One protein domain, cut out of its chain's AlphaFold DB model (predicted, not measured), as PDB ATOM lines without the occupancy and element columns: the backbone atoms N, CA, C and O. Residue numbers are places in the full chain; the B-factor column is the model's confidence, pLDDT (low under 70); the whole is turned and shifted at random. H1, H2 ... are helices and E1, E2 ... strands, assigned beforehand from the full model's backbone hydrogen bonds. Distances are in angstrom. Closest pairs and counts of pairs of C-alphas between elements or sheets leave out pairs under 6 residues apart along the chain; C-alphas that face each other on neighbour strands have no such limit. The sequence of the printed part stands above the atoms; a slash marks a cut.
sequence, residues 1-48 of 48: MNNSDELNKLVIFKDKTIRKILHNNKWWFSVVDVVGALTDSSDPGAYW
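AT A GLANCE: This is residues 1 to 48 of the 48 residues of an uncharacterized protein of Rickettsia amblyommatis str. Darkwater (UniProt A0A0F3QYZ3). Two small hairpins, E1 with E2 and E3 with E4, stand end to end where E2 runs on into E3, and one helix, H1, packs on E2; unnamed tails extend at both ends. The printed part has 48 residues, under half in named elements, in the order E1, E2, E3, E4, H1; both sheets are antiparallel and the class is mixed. It is loose, with a radius of gyration of the C-alphas of 12.5 A, and elongated, spanning 37 by 24 by 15 A.

IN THESE COORDINATES: E1, residues 11 to 13, begins at C-alpha 11 (-21.195, -43.119, 110.003). E2 is residues 16 to 18, E3 residues 20 to 23 and E4 residues 26 to 29, 10.0 A long. H1, residues 31 to 39, 12.0 A, ends at C-alpha 39 (-8.129, -54.272, 110.636).

HOW THE PARTS SIT: In hairpin E1 and E2, at 140 degrees, N 13 and O 16 are 2.9 A apart. E2 runs on into E3 at 19 degrees. In hairpin E3 and E4, at 151 degrees, N 21 and O 28 are 2.9 A apart. The closest C-alphas of E2 and H1, Ile 18 and Asp 33, are 5.3 A apart. E3 and H1 are apart. In H1 every O i to N i+4 pair is within hydrogen-bond range.

THE WHOLE: The farthest C-alphas, Met 1 and Tyr 47, are 39.3 A apart. The printed part has no cut, and the four links are tight. Residues 1 to 8 have pLDDT under 70.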
ATOM      1  N   MET A   1     -35.225 -28.505  99.881       45.66
ATOM      2  CA  MET A   1     -33.952 -29.201 100.161       45.66
ATOM      3  C   MET A   1     -33.930 -30.435  99.285       45.66
ATOM      4  O   MET A   1     -34.900 -31.183  99.315       45.66
ATOM      5  N   ASN A   2     -32.930 -30.570  98.416       47.06
ATOM      6  CA  ASN A   2     -32.852 -31.703  97.499       47.06
ATOM      7  C   ASN A   2     -32.622 -32.976  98.321       47.06
ATOM      8  O   ASN A   2     -31.708 -33.042  99.132       47.06
ATOM      9  N   ASN A   3     -33.475 -33.978  98.124       57.38
ATOM     10  CA  ASN A   3     -33.511 -35.217  98.912       57.38
ATOM     11  C   ASN A   3     -32.270 -36.124  98.710       57.38
ATOM     12  O   ASN A   3     -32.242 -37.256  99.182       57.38
ATOM     13  N   SER A   4     -31.264 -35.650  97.971       58.78
ATOM     14  CA  SER A   4     -30.024 -36.351  97.631       58.78
ATOM     15  C   SER A   4     -29.023 -36.418  98.786       58.78
ATOM     16  O   SER A   4     -28.228 -37.355  98.841       58.78
ATOM     17  N   ASP A   5     -29.079 -35.473  99.727       59.44
ATOM     18  CA  ASP A   5     -28.095 -35.373 100.818       59.44
ATOM     19  C   ASP A   5     -28.372 -36.380 101.949       59.44
ATOM     20  O   ASP A   5     -27.474 -36.778 102.690       59.44
ATOM     21  N   GLU A   6     -29.612 -36.871 102.045       60.34
ATOM     22  CA  GLU A   6     -30.014 -37.917 102.992       60.34
ATOM     23  C   GLU A   6     -29.381 -39.284 102.671       60.34
ATOM     24  O   GLU A   6     -29.217 -40.123 103.562       60.34
ATOM     25  N   LEU A   7     -29.019 -39.507 101.403       61.97
ATOM     26  CA  LEU A   7     -28.585 -40.807 100.899       61.97
ATOM     27  C   LEU A   7     -27.118 -41.109 101.218       61.97
ATOM     28  O   LEU A   7     -26.807 -42.273 101.418       61.97
ATOM     29  N   ASN A   8     -26.240 -40.105 101.325       65.75
ATOM     30  CA  ASN A   8     -24.786 -40.262 101.513       65.75
ATOM     31  C   ASN A   8     -24.325 -39.828 102.918       65.75
ATOM     32  O   ASN A   8     -23.418 -39.011 103.073       65.75
ATOM     33  N   LYS A   9     -24.965 -40.335 103.975       73.69
ATOM     34  CA  LYS A   9     -24.580 -39.988 105.356       73.69
ATOM     35  C   LYS A   9     -23.379 -40.815 105.799       73.69
ATOM     36  O   LYS A   9     -23.470 -42.032 105.810       73.69
ATOM     37  N   LEU A  10     -22.293 -40.188 106.234       76.12
ATOM     38  CA  LEU A  10     -21.171 -40.888 106.868       76.12
ATOM     39  C   LEU A  10     -21.585 -41.430 108.247       76.12
ATOM     40  O   LEU A  10     -22.344 -40.780 108.966       76.12
ATOM     41  N   VAL A  11     -21.091 -42.612 108.622       81.25
ATOM     42  CA  VAL A  11     -21.195 -43.119 110.003       81.25
ATOM     43  C   VAL A  11     -19.814 -43.228 110.623       81.25
ATOM     44  O   VAL A  11     -18.842 -43.527 109.932       81.25
ATOM     45  N   ILE A  12     -19.740 -42.971 111.926       80.44
ATOM     46  CA  ILE A  12     -18.498 -43.030 112.692       80.44
ATOM     47  C   ILE A  12     -18.454 -44.364 113.434       80.44
ATOM     48  O   ILE A  12     -19.400 -44.721 114.138       80.44
ATOM     49  N   PHE A  13     -17.347 -45.088 113.297       82.62
ATOM     50  CA  PHE A  13     -17.030 -46.276 114.080       82.62
ATOM     51  C   PHE A  13     -15.621 -46.128 114.650       82.62
ATOM     52  O   PHE A  13     -14.661 -46.119 113.889       82.62
ATOM     53  N   LYS A  14     -15.492 -46.003 115.979       83.94
ATOM     54  CA  LYS A  14     -14.194 -45.789 116.654       83.94
ATOM     55  C   LYS A  14     -13.357 -44.673 115.999       83.94
ATOM     56  O   LYS A  14     -12.213 -44.896 115.620       83.94
ATOM     57  N   ASP A  15     -13.972 -43.514 115.773       85.44
ATOM     58  CA  ASP A  15     -13.364 -42.357 115.089       85.44
ATOM     59  C   ASP A  15     -12.947 -42.590 113.622       85.44
ATOM     60  O   ASP A  15     -12.381 -41.705 112.981       85.44
ATOM     61  N   LYS A  16     -13.275 -43.751 113.041       88.12
ATOM     62  CA  LYS A  16     -13.123 -44.037 111.613       88.12
ATOM     63  C   LYS A  16     -14.425 -43.725 110.885       88.12
ATOM     64  O   LYS A  16     -15.511 -44.133 111.301       88.12
ATOM     65  N   THR A  17     -14.306 -43.024 109.768       91.25
ATOM     66  CA  THR A  17     -15.433 -42.670 108.906       91.25
ATOM     67  C   THR A  17     -15.721 -43.802 107.924       91.25
ATOM     68  O   THR A  17     -14.840 -44.190 107.163       91.25
ATOM     69  N   ILE A  18     -16.961 -44.300 107.900       94.06
ATOM     70  CA  ILE A  18     -17.417 -45.334 106.961       94.06
ATOM     71  C   ILE A  18     -18.458 -44.731 106.014       94.06
ATOM     72  O   ILE A  18     -19.500 -44.222 106.449       94.06
ATOM     73  N   ARG A  19     -18.196 -44.807 104.704       94.12
ATOM     74  CA  ARG A  19     -19.152 -44.416 103.662       94.12
ATOM     75  C   ARG A  19     -20.303 -45.408 103.600       94.12
ATOM     76  O   ARG A  19     -20.091 -46.625 103.563       94.12
ATOM     77  N   LYS A  20     -21.520 -44.879 103.508       93.69
ATOM     78  CA  LYS A  20     -22.728 -45.668 103.277       93.69
ATOM     79  C   LYS A  20     -23.702 -44.955 102.355       93.69
ATOM     80  O   LYS A  20     -23.727 -43.725 102.316       93.69
ATOM     81  N   ILE A  21     -24.537 -45.751 101.696       93.88
ATOM     82  CA  ILE A  21     -25.703 -45.272 100.962       93.88
ATOM     83  C   ILE A  21     -26.967 -46.022 101.360       93.88
ATOM     84  O   ILE A  21     -26.923 -47.218 101.657       93.88
ATOM     85  N   LEU A  22     -28.100 -45.325 101.356       92.75
ATOM     86  CA  LEU A  22     -29.408 -45.969 101.435       92.75
ATOM     87  C   LEU A  22     -29.884 -46.280 100.012       92.75
ATOM     88  O   LEU A  22     -30.129 -45.376  99.223       92.75
ATOM     89  N   HIS A  23     -30.021 -47.559  99.673       89.75
ATOM     90  CA  HIS A  23     -30.482 -47.995  98.357       89.75
ATOM     91  C   HIS A  23     -31.508 -49.118  98.501       89.75
ATOM     92  O   HIS A  23     -31.253 -50.116  99.174       89.75
ATOM     93  N   ASN A  24     -32.681 -48.953  97.881       92.88
ATOM     94  CA  ASN A  24     -33.805 -49.897  97.958       92.88
ATOM     95  C   ASN A  24     -34.151 -50.303  99.399       92.88
ATOM     96  O   ASN A  24     -34.310 -51.484  99.706       92.88
ATOM     97  N   ASN A  25     -34.223 -49.314 100.293       91.44
ATOM     98  CA  ASN A  25     -34.505 -49.508 101.717       91.44
ATOM     99  C   ASN A  25     -33.495 -50.423 102.447       91.44
ATOM    100  O   ASN A  25     -33.805 -51.002 103.487       91.44
ATOM    101  N   LYS A  26     -32.281 -50.564 101.898       92.94
ATOM    102  CA  LYS A  26     -31.156 -51.297 102.484       92.94
ATOM    103  C   LYS A  26     -29.942 -50.384 102.594       92.94
ATOM    104  O   LYS A  26     -29.715 -49.532 101.736       92.94
ATOM    105  N   TRP A  27     -29.148 -50.582 103.638       92.62
ATOM    106  CA  TRP A  27     -27.867 -49.901 103.785       92.62
ATOM    107  C   TRP A  27     -26.777 -50.652 103.032       92.62
ATOM    108  O   TRP A  27     -26.612 -51.859 103.204       92.62
ATOM    109  N   TRP A  28     -26.029 -49.915 102.224       94.19
ATOM    110  CA  TRP A  28     -24.833 -50.384 101.542       94.19
ATOM    111  C   TRP A  28     -23.640 -49.635 102.109       94.19
ATOM    112  O   TRP A  28     -23.736 -48.433 102.350       94.19
ATOM    113  N   PHE A  29     -22.529 -50.334 102.309       94.44
ATOM    114  CA  PHE A  29     -21.314 -49.785 102.902       94.44
ATOM    115  C   PHE A  29     -20.127 -50.005 101.968       94.44
ATOM    116  O   PHE A  29     -20.086 -50.989 101.229       94.44
ATOM    117  N   SER A  30     -19.149 -49.104 102.023       92.69
ATOM    118  CA  SER A  30     -17.856 -49.329 101.378       92.69
ATOM    119  C   SER A  30     -17.128 -50.487 102.064       92.69
ATOM    120  O   SER A  30     -16.821 -50.409 103.253       92.69
ATOM    121  N   VAL A  31     -16.812 -51.543 101.310       92.88
ATOM    122  CA  VAL A  31     -16.047 -52.694 101.820       92.88
ATOM    123  C   VAL A  31     -14.668 -52.256 102.314       92.88
ATOM    124  O   VAL A  31     -14.238 -52.678 103.382       92.88
ATOM    125  N   VAL A  32     -14.016 -51.346 101.588       93.44
ATOM    126  CA  VAL A  32     -12.678 -50.824 101.918       93.44
ATOM    127  C   VAL A  32     -12.672 -50.113 103.265       93.44
ATOM    128  O   VAL A  32     -11.783 -50.327 104.085       93.44
ATOM    129  N   ASP A  33     -13.697 -49.297 103.514       92.25
ATOM    130  CA  ASP A  33     -13.802 -48.513 104.744       92.25
ATOM    131  C   ASP A  33     -14.075 -49.438 105.937       92.25
ATOM    132  O   ASP A  33     -13.508 -49.248 107.009       92.25
ATOM    133  N   VAL A  34     -14.903 -50.473 105.742       92.19
ATOM    134  CA  VAL A  34     -15.185 -51.490 106.765       92.19
ATOM    135  C   VAL A  34     -13.926 -52.293 107.089       92.19
ATOM    136  O   VAL A  34     -13.581 -52.427 108.259       92.19
ATOM    137  N   VAL A  35     -13.209 -52.792 106.079       92.62
ATOM    138  CA  VAL A  35     -11.957 -53.536 106.284       92.62
ATOM    139  C   VAL A  35     -10.925 -52.655 106.985       92.62
ATOM    140  O   VAL A  35     -10.370 -53.075 107.998       92.62
ATOM    141  N   GLY A  36     -10.716 -51.420 106.521       92.81
ATOM    142  CA  GLY A  36      -9.790 -50.472 107.146       92.81
ATOM    143  C   GLY A  36     -10.149 -50.150 108.599       92.81
ATOM    144  O   GLY A  36      -9.271 -50.136 109.456       92.81
ATOM    145  N   ALA A  37     -11.435 -49.964 108.909       92.19
ATOM    146  CA  ALA A  37     -11.896 -49.677 110.268       92.19
ATOM    147  C   ALA A  37     -11.795 -50.879 111.229       92.19
ATOM    148  O   ALA A  37     -11.719 -50.680 112.441       92.19
ATOM    149  N   LEU A  38     -11.822 -52.113 110.711       91.50
ATOM    150  CA  LEU A  38     -11.751 -53.338 111.518       91.50
ATOM    151  C   LEU A  38     -10.334 -53.889 111.679       91.50
ATOM    152  O   LEU A  38     -10.048 -54.530 112.687       91.50
ATOM    153  N   THR A  39      -9.476 -53.682 110.683       90.94
ATOM    154  CA  THR A  39      -8.129 -54.272 110.636       90.94
ATOM    155  C   THR A  39      -7.020 -53.275 110.940       90.94
ATOM    156  O   THR A  39      -5.878 -53.695 111.097       90.94
ATOM    157  N   ASP A  40      -7.331 -51.973 110.974       84.56
ATOM    158  CA  ASP A  40      -6.342 -50.887 110.979       84.56
ATOM    159  C   ASP A  40      -5.284 -51.034 109.861       84.56
ATOM    160  O   ASP A  40      -4.170 -50.520 109.969       84.56
ATOM    161  N   SER A  41      -5.632 -51.724 108.765       85.38
ATOM    162  CA  SER A  41      -4.755 -51.872 107.603       85.38
ATOM    163  C   SER A  41      -4.410 -50.503 107.023       85.38
ATOM    164  O   SER A  41      -5.287 -49.662 106.812       85.38
ATOM    165  N   SER A  42      -3.126 -50.297 106.728       85.62
ATOM    166  CA  SER A  42      -2.637 -49.112 106.018       85.62
ATOM    167  C   SER A  42      -3.050 -49.096 104.547       85.62
ATOM    168  O   SER A  42      -3.098 -48.026 103.947       85.62
ATOM    169  N   ASP A  43      -3.345 -50.267 103.976       86.31
ATOM    170  CA  ASP A  43      -3.850 -50.409 102.613       86.31
ATOM    171  C   ASP A  43      -4.974 -51.460 102.560       86.31
ATOM    172  O   ASP A  43      -4.768 -52.614 102.174       86.31
ATOM    173  N   PRO A  44      -6.190 -51.099 103.000       84.94
ATOM    174  CA  PRO A  44      -7.336 -51.999 102.966       84.94
ATOM    175  C   PRO A  44      -7.820 -52.300 101.538       84.94
ATOM    176  O   PRO A  44      -8.717 -53.125 101.390       84.94
ATOM    177  N   GLY A  45      -7.270 -51.633 100.513       85.75
ATOM    178  CA  GLY A  45      -7.646 -51.767  99.106       85.75
ATOM    179  C   GLY A  45      -6.799 -52.748  98.291       85.75
ATOM    180  O   GLY A  45      -7.189 -53.094  97.185       85.75
ATOM    181  N   ALA A  46      -5.669 -53.211  98.828       83.50
ATOM    182  CA  ALA A  46      -4.608 -53.903  98.085       83.50
ATOM    183  C   ALA A  46      -4.946 -55.298  97.518       83.50
ATOM    184  O   ALA A  46      -4.063 -55.973  96.989       83.50
ATOM    185  N   TYR A  47      -6.179 -55.779  97.673       72.06
ATOM    186  CA  TYR A  47      -6.547 -57.164  97.367       72.06
ATOM    187  C   TYR A  47      -7.339 -57.333  96.062       72.06
ATOM    188  O   TYR A  47      -7.788 -58.447  95.781       72.06
ATOM    189  N   TRP A  48      -7.529 -56.267  95.278       73.81
ATOM    190  CA  TRP A  48      -8.252 -56.286  94.001       73.81
ATOM    191  C   TRP A  48      -7.807 -55.168  93.053       73.81
ATOM    192  O   TRP A  48      -7.273 -54.144  93.533       73.81
TER     193      TRP A  48